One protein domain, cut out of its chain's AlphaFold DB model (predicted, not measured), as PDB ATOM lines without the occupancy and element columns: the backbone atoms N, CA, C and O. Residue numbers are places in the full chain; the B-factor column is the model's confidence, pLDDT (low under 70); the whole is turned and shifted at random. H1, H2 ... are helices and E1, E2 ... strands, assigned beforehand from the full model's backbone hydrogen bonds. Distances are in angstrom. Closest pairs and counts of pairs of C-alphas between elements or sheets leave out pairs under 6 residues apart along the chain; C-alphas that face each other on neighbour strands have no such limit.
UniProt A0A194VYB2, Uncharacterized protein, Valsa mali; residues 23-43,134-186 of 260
ATOM      1  N   ALA A  23     -43.594  37.501 -40.185       61.09
ATOM      2  CA  ALA A  23     -42.159  37.402 -40.394       61.09
ATOM      3  C   ALA A  23     -41.802  37.329 -41.895       61.09
ATOM      4  O   ALA A  23     -42.369  36.495 -42.618       61.09
ATOM      5  N   PRO A  24     -40.854  38.152 -42.377       61.69
ATOM      6  CA  PRO A  24     -40.408  38.114 -43.762       61.69
ATOM      7  C   PRO A  24     -39.734  36.771 -44.069       61.69
ATOM      8  O   PRO A  24     -38.881  36.276 -43.328       61.69
ATOM      9  N   THR A  25     -40.144  36.157 -45.176       74.56
ATOM     10  CA  THR A  25     -39.628  34.862 -45.632       74.56
ATOM     11  C   THR A  25     -38.634  35.051 -46.766       74.56
ATOM     12  O   THR A  25     -38.949  35.713 -47.755       74.56
ATOM     13  N   PHE A  26     -37.461  34.433 -46.646       78.50
ATOM     14  CA  PHE A  26     -36.372  34.535 -47.612       78.50
ATOM     15  C   PHE A  26     -36.201  33.206 -48.361       78.50
ATOM     16  O   PHE A  26     -36.112  32.141 -47.755       78.50
ATOM     17  N   CYS A  27     -36.133  33.245 -49.686       83.56
ATOM     18  CA  CYS A  27     -35.824  32.105 -50.543       83.56
ATOM     19  C   CYS A  27     -34.354  32.173 -50.950       83.56
ATOM     20  O   CYS A  27     -33.931  33.116 -51.612       83.56
ATOM     21  N   LYS A  28     -33.565  31.180 -50.552       83.75
ATOM     22  CA  LYS A  28     -32.187  30.999 -50.999       83.75
ATOM     23  C   LYS A  28     -32.183  30.083 -52.218       83.75
ATOM     24  O   LYS A  28     -32.525  28.905 -52.113       83.75
ATOM     25  N   CYS A  29     -31.768  30.618 -53.354       83.62
ATOM     26  CA  CYS A  29     -31.486  29.863 -54.565       83.62
ATOM     27  C   CYS A  29     -29.975  29.612 -54.622       83.62
ATOM     28  O   CYS A  29     -29.190  30.557 -54.546       83.62
ATOM     29  N   THR A  30     -29.551  28.356 -54.724       82.88
ATOM     30  CA  THR A  30     -28.146  27.993 -54.958       82.88
ATOM     31  C   THR A  30     -28.008  27.414 -56.360       82.88
ATOM     32  O   THR A  30     -28.704  26.446 -56.682       82.88
ATOM     33  N   CYS A  31     -27.115  27.995 -57.160       82.19
ATOM     34  CA  CYS A  31     -26.745  27.531 -58.498       82.19
ATOM     35  C   CYS A  31     -25.231  27.331 -58.526       82.19
ATOM     36  O   CYS A  31     -24.488  28.247 -58.164       82.19
ATOM     37  N   PHE A  32     -24.780  26.142 -58.932       78.56
ATOM     38  CA  PHE A  32     -23.367  25.749 -58.925       78.56
ATOM     39  C   PHE A  32     -22.692  26.019 -57.562       78.56
ATOM     40  O   PHE A  32     -22.912  25.276 -56.608       78.56
ATOM     41  N   THR A  33     -21.921  27.109 -57.459       68.38
ATOM     42  CA  THR A  33     -21.131  27.523 -56.284       68.38
ATOM     43  C   THR A  33     -21.570  28.871 -55.696       68.38
ATOM     44  O   THR A  33     -20.968  29.346 -54.736       68.38
ATOM     45  N   ASN A  34     -22.607  29.508 -56.251       72.25
ATOM     46  CA  ASN A  34     -23.094  30.812 -55.806       72.25
ATOM     47  C   ASN A  34     -24.497  30.699 -55.193       72.25
ATOM     48  O   ASN A  34     -25.320  29.876 -55.606       72.25
ATOM     49  N   SER A  35     -24.777  31.517 -54.179       77.69
ATOM     50  CA  SER A  35     -26.077  31.530 -53.515       77.69
ATOM     51  C   SER A  35     -26.646  32.932 -53.457       77.69
ATOM     52  O   SER A  35     -25.990  33.835 -52.947       77.69
ATOM     53  N   THR A  36     -27.890  33.089 -53.894       76.75
ATOM     54  CA  THR A  36     -28.615  34.357 -53.814       76.75
ATOM     55  C   THR A  36     -29.854  34.194 -52.953       76.75
ATOM     56  O   THR A  36     -30.527  33.164 -52.993       76.75
ATOM     57  N   ILE A  37     -30.139  35.206 -52.135       82.75
ATOM     58  CA  ILE A  37     -31.249  35.218 -51.186       82.75
ATOM     59  C   ILE A  37     -32.248  36.279 -51.647       82.75
ATOM     60  O   ILE A  37     -31.877  37.434 -51.832       82.75
ATOM     61  N   ILE A  38     -33.502  35.878 -51.840       77.94
ATOM     62  CA  ILE A  38     -34.581  36.705 -52.384       77.94
ATOM     63  C   ILE A  38     -35.711  36.776 -51.357       77.94
ATOM     64  O   ILE A  38     -36.140  35.755 -50.823       77.94
ATOM     65  N   GLU A  39     -36.222  37.969 -51.089       75.50
ATOM     66  CA  GLU A  39     -37.396  38.152 -50.234       75.50
ATOM     67  C   GLU A  39     -38.683  37.752 -50.958       75.50
ATOM     68  O   GLU A  39     -38.952  38.196 -52.076       75.50
ATOM     69  N   ILE A  40     -39.512  36.936 -50.305       75.19
ATOM     70  CA  ILE A  40     -40.820  36.553 -50.834       75.19
ATOM     71  C   ILE A  40     -41.883  37.458 -50.219       75.19
ATOM     72  O   ILE A  40     -42.151  37.398 -49.017       75.19
ATOM     73  N   LYS A  41     -42.545  38.245 -51.069       65.69
ATOM     74  CA  LYS A  41     -43.799  38.918 -50.719       65.69
ATOM     75  C   LYS A  41     -44.953  37.918 -50.887       65.69
ATOM     76  O   LYS A  41     -45.117  37.395 -51.990       65.69
ATOM     77  N   PRO A  42     -45.754  37.633 -49.844       55.75
ATOM     78  CA  PRO A  42     -46.839  36.665 -49.943       55.75
ATOM     79  C   PRO A  42     -47.905  37.138 -50.936       55.75
ATOM     80  O   PRO A  42     -48.586  38.133 -50.705       55.75
ATOM     81  N   LYS A  43     -48.099  36.400 -52.033       47.12
ATOM     82  CA  LYS A  43     -49.329  36.500 -52.837       47.12
ATOM     83  C   LYS A  43     -50.440  35.705 -52.146       47.12
ATOM     84  O   LYS A  43     -50.428  34.476 -52.210       47.12
ATOM     85  N   CYS A 134     -43.735  29.682 -48.018       72.81
ATOM     86  CA  CYS A 134     -42.583  28.897 -48.467       72.81
ATOM     87  C   CYS A 134     -42.851  28.121 -49.765       72.81
ATOM     88  O   CYS A 134     -41.934  27.847 -50.534       72.81
ATOM     89  N   ASN A 135     -44.127  27.846 -50.057       71.69
ATOM     90  CA  ASN A 135     -44.573  27.189 -51.292       71.69
ATOM     91  C   ASN A 135     -44.322  28.028 -52.559       71.69
ATOM     92  O   ASN A 135     -44.421  27.509 -53.668       71.69
ATOM     93  N   GLN A 136     -44.005  29.316 -52.401       71.06
ATOM     94  CA  GLN A 136     -43.630  30.213 -53.499       71.06
ATOM     95  C   GLN A 136     -42.127  30.123 -53.830       71.06
ATOM     96  O   GLN A 136     -41.714  30.542 -54.909       71.06
ATOM     97  N   CYS A 137     -41.313  29.527 -52.947       80.75
ATOM     98  CA  CYS A 137     -39.900  29.247 -53.190       80.75
ATOM     99  C   CYS A 137     -39.772  27.944 -53.991       80.75
ATOM    100  O   CYS A 137     -39.705  26.854 -53.426       80.75
ATOM    101  N   ASN A 138     -39.777  28.051 -55.318       84.50
ATOM    102  CA  ASN A 138     -39.606  26.914 -56.223       84.50
ATOM    103  C   ASN A 138     -38.514  27.211 -57.262       84.50
ATOM    104  O   ASN A 138     -38.189  28.368 -57.520       84.50
ATOM    105  N   LYS A 139     -37.974  26.174 -57.904       76.50
ATOM    106  CA  LYS A 139     -36.936  26.284 -58.940       76.50
ATOM    107  C   LYS A 139     -37.336  27.236 -60.069       76.50
ATOM    108  O   LYS A 139     -36.543  28.079 -60.469       76.50
ATOM    109  N   ALA A 140     -38.601  27.184 -60.494       76.81
ATOM    110  CA  ALA A 140     -39.148  28.095 -61.499       76.81
ATOM    111  C   ALA A 140     -39.087  29.575 -61.071       76.81
ATOM    112  O   ALA A 140     -38.853  30.443 -61.905       76.81
ATOM    113  N   PHE A 141     -39.238  29.868 -59.773       77.62
ATOM    114  CA  PHE A 141     -39.098  31.229 -59.248       77.62
ATOM    115  C   PHE A 141     -37.639  31.703 -59.323       77.62
ATOM    116  O   PHE A 141     -37.378  32.796 -59.820       77.62
ATOM    117  N   CYS A 142     -36.682  30.855 -58.930       79.88
ATOM    118  CA  CYS A 142     -35.249  31.165 -59.013       79.88
ATOM    119  C   CYS A 142     -34.775  31.440 -60.451       79.88
ATOM    120  O   CYS A 142     -33.953  32.327 -60.663       79.88
ATOM    121  N   LEU A 143     -35.315  30.716 -61.436       74.94
ATOM    122  CA  LEU A 143     -34.990  30.906 -62.856       74.94
ATOM    123  C   LEU A 143     -35.672  32.148 -63.452       74.94
ATOM    124  O   LEU A 143     -35.074  32.858 -64.256       74.94
ATOM    125  N   SER A 144     -36.899  32.459 -63.018       69.00
ATOM    126  CA  SER A 144     -37.678  33.589 -63.550       69.00
ATOM    127  C   SER A 144     -37.065  34.966 -63.274       69.00
ATOM    128  O   SER A 144     -37.306  35.908 -64.024       69.00
ATOM    129  N   GLN A 145     -36.226  35.085 -62.243       67.12
ATOM    130  CA  GLN A 145     -35.572  36.342 -61.883       67.12
ATOM    131  C   GLN A 145     -34.301  36.624 -62.718       67.12
ATOM    132  O   GLN A 145     -33.656  37.649 -62.519       67.12
ATOM    133  N   SER A 146     -33.966  35.767 -63.695       58.50
ATOM    134  CA  SER A 146     -32.884  35.991 -64.676       58.50
ATOM    135  C   SER A 146     -31.508  36.241 -64.049       58.50
ATOM    136  O   SER A 146     -30.742  37.076 -64.530       58.50
ATOM    137  N   LEU A 147     -31.181  35.546 -62.958       70.00
ATOM    138  CA  LEU A 147     -29.875  35.714 -62.329       70.00
ATOM    139  C   LEU A 147     -28.782  35.185 -63.277       70.00
ATOM    140  O   LEU A 147     -28.867  34.030 -63.704       70.00
ATOM    141  N   PRO A 148     -27.732  35.974 -63.574       59.59
ATOM    142  CA  PRO A 148     -26.685  35.594 -64.527       59.59
ATOM    143  C   PRO A 148     -25.926  34.325 -64.110       59.59
ATOM    144  O   PRO A 148     -25.367  33.637 -64.950       59.59
ATOM    145  N   ILE A 149     -25.974  33.969 -62.825       65.44
ATOM    146  CA  ILE A 149     -25.385  32.750 -62.252       65.44
ATOM    147  C   ILE A 149     -26.171  31.455 -62.536       65.44
ATOM    148  O   ILE A 149     -25.656  30.371 -62.273       65.44
ATOM    149  N   CYS A 150     -27.415  31.537 -63.021       68.31
ATOM    150  CA  CYS A 150     -28.285  30.372 -63.241       68.31
ATOM    151  C   CYS A 150     -28.745  30.240 -64.705       68.31
ATOM    152  O   CYS A 150     -29.652  29.459 -64.982       68.31
ATOM    153  N   LYS A 151     -28.162  31.010 -65.635       66.88
ATOM    154  CA  LYS A 151     -28.615  31.098 -67.036       66.88
ATOM    155  C   LYS A 151     -28.232  29.875 -67.882       66.88
ATOM    156  O   LYS A 151     -28.971  29.526 -68.794       66.88
ATOM    157  N   ASP A 152     -27.150  29.192 -67.508       64.69
ATOM    158  CA  ASP A 152     -26.630  27.998 -68.195       64.69
ATOM    159  C   ASP A 152     -26.842  26.701 -67.386       64.69
ATOM    160  O   ASP A 152     -26.353  25.630 -67.747       64.69
ATOM    161  N   ALA A 153     -27.563  26.784 -66.261       60.50
ATOM    162  CA  ALA A 153     -27.836  25.643 -65.395       60.50
ATOM    163  C   ALA A 153     -29.095  24.896 -65.850       60.50
ATOM    164  O   ALA A 153     -30.181  25.470 -65.917       60.50
ATOM    165  N   ALA A 154     -28.977  23.589 -66.088       60.22
ATOM    166  CA  ALA A 154     -30.138  22.724 -66.266       60.22
ATOM    167  C   ALA A 154     -30.918  22.581 -64.939       60.22
ATOM    168  O   ALA A 154     -30.329  22.627 -63.857       60.22
ATOM    169  N   ASP A 155     -32.228  22.304 -65.007       61.44
ATOM    170  CA  ASP A 155     -33.173  22.208 -63.867       61.44
ATOM    171  C   ASP A 155     -32.749  21.269 -62.707       61.44
ATOM    172  O   ASP A 155     -33.354  21.249 -61.622       61.44
ATOM    173  N   LYS A 156     -31.703  20.471 -62.927       59.53
ATOM    174  CA  LYS A 156     -31.126  19.495 -62.001       59.53
ATOM    175  C   LYS A 156     -30.099  20.073 -61.015       59.53
ATOM    176  O   LYS A 156     -30.022  19.536 -59.915       59.53
ATOM    177  N   ASP A 157     -29.442  21.197 -61.315       67.19
ATOM    178  CA  ASP A 157     -28.363  21.762 -60.470       67.19
ATOM    179  C   ASP A 157     -28.812  22.938 -59.583       67.19
ATOM    180  O   ASP A 157     -28.040  23.485 -58.795       67.19
ATOM    181  N   VAL A 158     -30.090  23.322 -59.677       71.38
ATOM    182  CA  VAL A 158     -30.676  24.401 -58.872       71.38
ATOM    183  C   VAL A 158     -31.271  23.827 -57.595       71.38
ATOM    184  O   VAL A 158     -32.235  23.058 -57.641       71.38
ATOM    185  N   VAL A 159     -30.744  24.222 -56.441       79.25
ATOM    186  CA  VAL A 159     -31.306  23.847 -55.137       79.25
ATOM    187  C   VAL A 159     -31.969  25.070 -54.509       79.25
ATOM    188  O   VAL A 159     -31.393  26.152 -54.435       79.25
ATOM    189  N   THR A 160     -33.217  24.902 -54.077       79.31
ATOM    190  CA  THR A 160     -34.007  25.953 -53.428       79.31
ATOM    191  C   THR A 160     -34.153  25.636 -51.954       79.31
ATOM    192  O   THR A 160     -34.663  24.573 -51.597       79.31
ATOM    193  N   MET A 161     -33.735  26.557 -51.095       78.50
ATOM    194  CA  MET A 161     -33.867  26.460 -49.648       78.50
ATOM    195  C   MET A 161     -34.646  27.660 -49.132       78.50
ATOM    196  O   MET A 161     -34.317  28.806 -49.407       78.50
ATOM    197  N   CYS A 162     -35.694  27.399 -48.370       80.69
ATOM    198  CA  CYS A 162     -36.560  28.424 -47.817       80.69
ATOM    199  C   CYS A 162     -36.143  28.709 -46.372       80.69
ATOM    200  O   CYS A 162     -36.175  27.820 -45.520       80.69
ATOM    201  N   PHE A 163     -35.734  29.945 -46.109       74.38
ATOM    202  CA  PHE A 163     -35.339  30.439 -44.800       74.38
ATOM    203  C   PHE A 163     -36.455  31.312 -44.229       74.38
ATOM    204  O   PHE A 163     -36.755  32.395 -44.730       74.38
ATOM    205  N   GLN A 164     -37.047  30.866 -43.127       63.44
ATOM    206  CA  GLN A 164     -37.701  31.780 -42.200       63.44
ATOM    207  C   GLN A 164     -36.623  32.295 -41.251       63.44
ATOM    208  O   GLN A 164     -36.103  31.530 -40.444       63.44
ATOM    209  N   ARG A 165     -36.251  33.577 -41.393       64.56
ATOM    210  CA  ARG A 165     -35.294  34.243 -40.487       64.56
ATOM    211  C   ARG A 165     -35.875  34.424 -39.083       64.56
ATOM    212  O   ARG A 165     -35.130  34.629 -38.138       64.56
ATOM    213  N   ASP A 166     -37.190  34.289 -38.972       65.00
ATOM    214  CA  ASP A 166     -37.923  34.197 -37.721       65.00
ATOM    215  C   ASP A 166     -38.254  32.721 -37.486       65.00
ATOM    216  O   ASP A 166     -39.274  32.178 -37.930       65.00
ATOM    217  N   SER A 167     -37.298  32.003 -36.901       68.31
ATOM    218  CA  SER A 167     -37.561  30.649 -36.449       68.31
ATOM    219  C   SER A 167     -38.562  30.757 -35.308       68.31
ATOM    220  O   SER A 167     -38.340  31.508 -34.363       68.31
ATOM    221  N   ARG A 168     -39.630  29.948 -35.319       69.19
ATOM    222  CA  ARG A 168     -40.557  29.847 -34.173       69.19
ATOM    223  C   ARG A 168     -39.818  29.633 -32.845       69.19
ATOM    224  O   ARG A 168     -40.353  29.951 -31.796       69.19
ATOM    225  N   LYS A 169     -38.591  29.105 -32.891       72.94
ATOM    226  CA  LYS A 169     -37.683  28.981 -31.747       72.94
ATOM    227  C   LYS A 169     -37.277  30.343 -31.164       72.94
ATOM    228  O   LYS A 169     -37.377  30.505 -29.955       72.94
ATOM    229  N   ASP A 170     -36.896  31.308 -32.000       78.12
ATOM    230  CA  ASP A 170     -36.514  32.662 -31.573       78.12
ATOM    231  C   ASP A 170     -37.741  33.421 -31.045       78.12
ATOM    232  O   ASP A 170     -37.689  34.043 -29.983       78.12
ATOM    233  N   GLN A 171     -38.896  33.244 -31.696       78.88
ATOM    234  CA  GLN A 171     -40.176  33.776 -31.223       78.88
ATOM    235  C   GLN A 171     -40.585  33.186 -29.862       78.88
ATOM    236  O   GLN A 171     -40.997  33.929 -28.975       78.88
ATOM    237  N   ILE A 172     -40.441  31.872 -29.650       85.50
ATOM    238  CA  ILE A 172     -40.760  31.225 -28.365       85.50
ATOM    239  C   ILE A 172     -39.904  31.796 -27.229       85.50
ATOM    240  O   ILE A 172     -40.433  32.027 -26.143       85.50
ATOM    241  N   ILE A 173     -38.612  32.054 -27.463       87.31
ATOM    242  CA  ILE A 173     -37.712  32.611 -26.440       87.31
ATOM    243  C   ILE A 173     -38.180  34.010 -26.020       87.31
ATOM    244  O   ILE A 173     -38.313  34.284 -24.826       87.31
ATOM    245  N   VAL A 174     -38.494  34.874 -26.989       88.50
ATOM    246  CA  VAL A 174     -38.968  36.241 -26.720       88.50
ATOM    247  C   VAL A 174     -40.321  36.224 -26.003       88.50
ATOM    248  O   VAL A 174     -40.491  36.897 -24.988       88.50
ATOM    249  N   TRP A 175     -41.268  35.406 -26.470       84.31
ATOM    250  CA  TRP A 175     -42.581  35.244 -25.836       84.31
ATOM    251  C   TRP A 175     -42.486  34.711 -24.407       84.31
ATOM    252  O   TRP A 175     -43.169  35.211 -23.515       84.31
ATOM    253  N   GLY A 176     -41.604  33.739 -24.172       90.31
ATOM    254  CA  GLY A 176     -41.333  33.211 -22.839       90.31
ATOM    255  C   GLY A 176     -40.791  34.281 -21.892       90.31
ATOM    256  O   GLY A 176     -41.275  34.405 -20.768       90.31
ATOM    257  N   PHE A 177     -39.845  35.105 -22.353       90.56
ATOM    258  CA  PHE A 177     -39.300  36.208 -21.560       90.56
ATOM    259  C   PHE A 177     -40.355  37.277 -21.235       90.56
ATOM    260  O   PHE A 177     -40.456  37.718 -20.088       90.56
ATOM    261  N   ILE A 178     -41.183  37.662 -22.213       90.62
ATOM    262  CA  ILE A 178     -42.266  38.637 -22.016       90.62
ATOM    263  C   ILE A 178     -43.294  38.109 -21.007       90.62
ATOM    264  O   ILE A 178     -43.658  38.825 -20.078       90.62
ATOM    265  N   LEU A 179     -43.732  36.853 -21.132       88.62
ATOM    266  CA  LEU A 179     -44.679  36.262 -20.181       88.62
ATOM    267  C   LEU A 179     -44.072  36.088 -18.785       88.62
ATOM    268  O   LEU A 179     -44.753  36.335 -17.792       88.62
ATOM    269  N   GLY A 180     -42.796  35.705 -18.693       93.44
ATOM    270  CA  GLY A 180     -42.096  35.564 -17.416       93.44
ATOM    271  C   GLY A 180     -41.973  36.894 -16.673       93.44
ATOM    272  O   GLY A 180     -42.340  36.995 -15.502       93.44
ATOM    273  N   THR A 181     -41.522  37.939 -17.366       91.44
ATOM    274  CA  THR A 181     -41.397  39.285 -16.787       91.44
ATOM    275  C   THR A 181     -42.759  39.885 -16.445       91.44
ATOM    276  O   THR A 181     -42.946  40.359 -15.324       91.44
ATOM    277  N   ALA A 182     -43.748  39.793 -17.340       89.19
ATOM    278  CA  ALA A 182     -45.108  40.260 -17.073       89.19
ATOM    279  C   ALA A 182     -45.765  39.505 -15.906       89.19
ATOM    280  O   ALA A 182     -46.463  40.116 -15.098       89.19
ATOM    281  N   GLY A 183     -45.513  38.201 -15.769       90.69
ATOM    282  CA  GLY A 183     -45.993  37.394 -14.649       90.69
ATOM    283  C   GLY A 183     -45.396  37.832 -13.309       90.69
ATOM    284  O   GLY A 183     -46.138  38.034 -12.347       90.69
ATOM    285  N   LEU A 184     -44.076  38.046 -13.252       91.12
ATOM    286  CA  LEU A 184     -43.386  38.491 -12.035       91.12
ATOM    287  C   LEU A 184     -43.786  39.918 -11.626       91.12
ATOM    288  O   LEU A 184     -44.122  40.148 -10.462       91.12
ATOM    289  N   LEU A 185     -43.813  40.867 -12.572       89.50
ATOM    290  CA  LEU A 185     -44.264  42.237 -12.297       89.50
ATOM    291  C   LEU A 185     -45.756  42.282 -11.947       89.50
ATOM    292  O   LEU A 185     -46.158  42.998 -11.027       89.50
ATOM    293  N   GLY A 186     -46.574  41.494 -12.645       90.88
ATOM    294  CA  GLY A 186     -48.006  41.383 -12.391       90.88
ATOM    295  C   GLY A 186     -48.298  40.860 -10.987       90.88
ATOM    296  O   GLY A 186     -49.105  41.450 -10.274       90.88
TER     297      GLY A 186
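Overview. This is residues 23 to 43 and 134 to 186 of the 260 residues of an uncharacterized protein of Valsa mali (UniProt A0A194VYB2). A small, strongly twisted sheet of three strands has the short helix H1 over one face, and the long helix H2 sticks out from this body with residues 169 to 186. The 74 printed residues include, in order, E1, E2, H1, E3 and H2, of mixed class; the sheet runs E2, E1, E3, antiparallel. The whole is extended, radius of gyration of the C-alphas 18.0 A, spanning 61 by 27 by 17 A.

Arrangement. Start at E1, residues 25 to 31, a hairpin with E2, residues 34 to 40; N 29 and O 36 are 2.9 A apart. Past the cut, H1, residues 139 to 144, is on the sheet at a height of 9.0 A, across E1 at 84 degrees on the local plane; their closest C-alphas, Cys 29 and Cys 142, are 6.0 A apart. E3, residues 158 to 164, is antiparallel to E1; N 28 and O 161 are 2.7 A apart. H2, residues 168 to 186, is not on the sheet. In H1 and H2 every O i to N i+4 pair is within hydrogen-bond range.

Along the chain. Find C-alpha 25 at (-39.628, 34.862, -45.632); E1 runs 19.6 A, E2 19.3 A, H1 8.7 A, E3 19.5 A and H2 25.7 A, ending at C-alpha 186, (-48.006, 41.383, -12.391).

Size, cuts and confidence. Residues 44 to 133 are not printed; C-alphas 43 and 134 are 11.1 A apart. The link H1 to E3 is long; 24 printed residues have pLDDT under 70, among them residues 148 to 157 of this link.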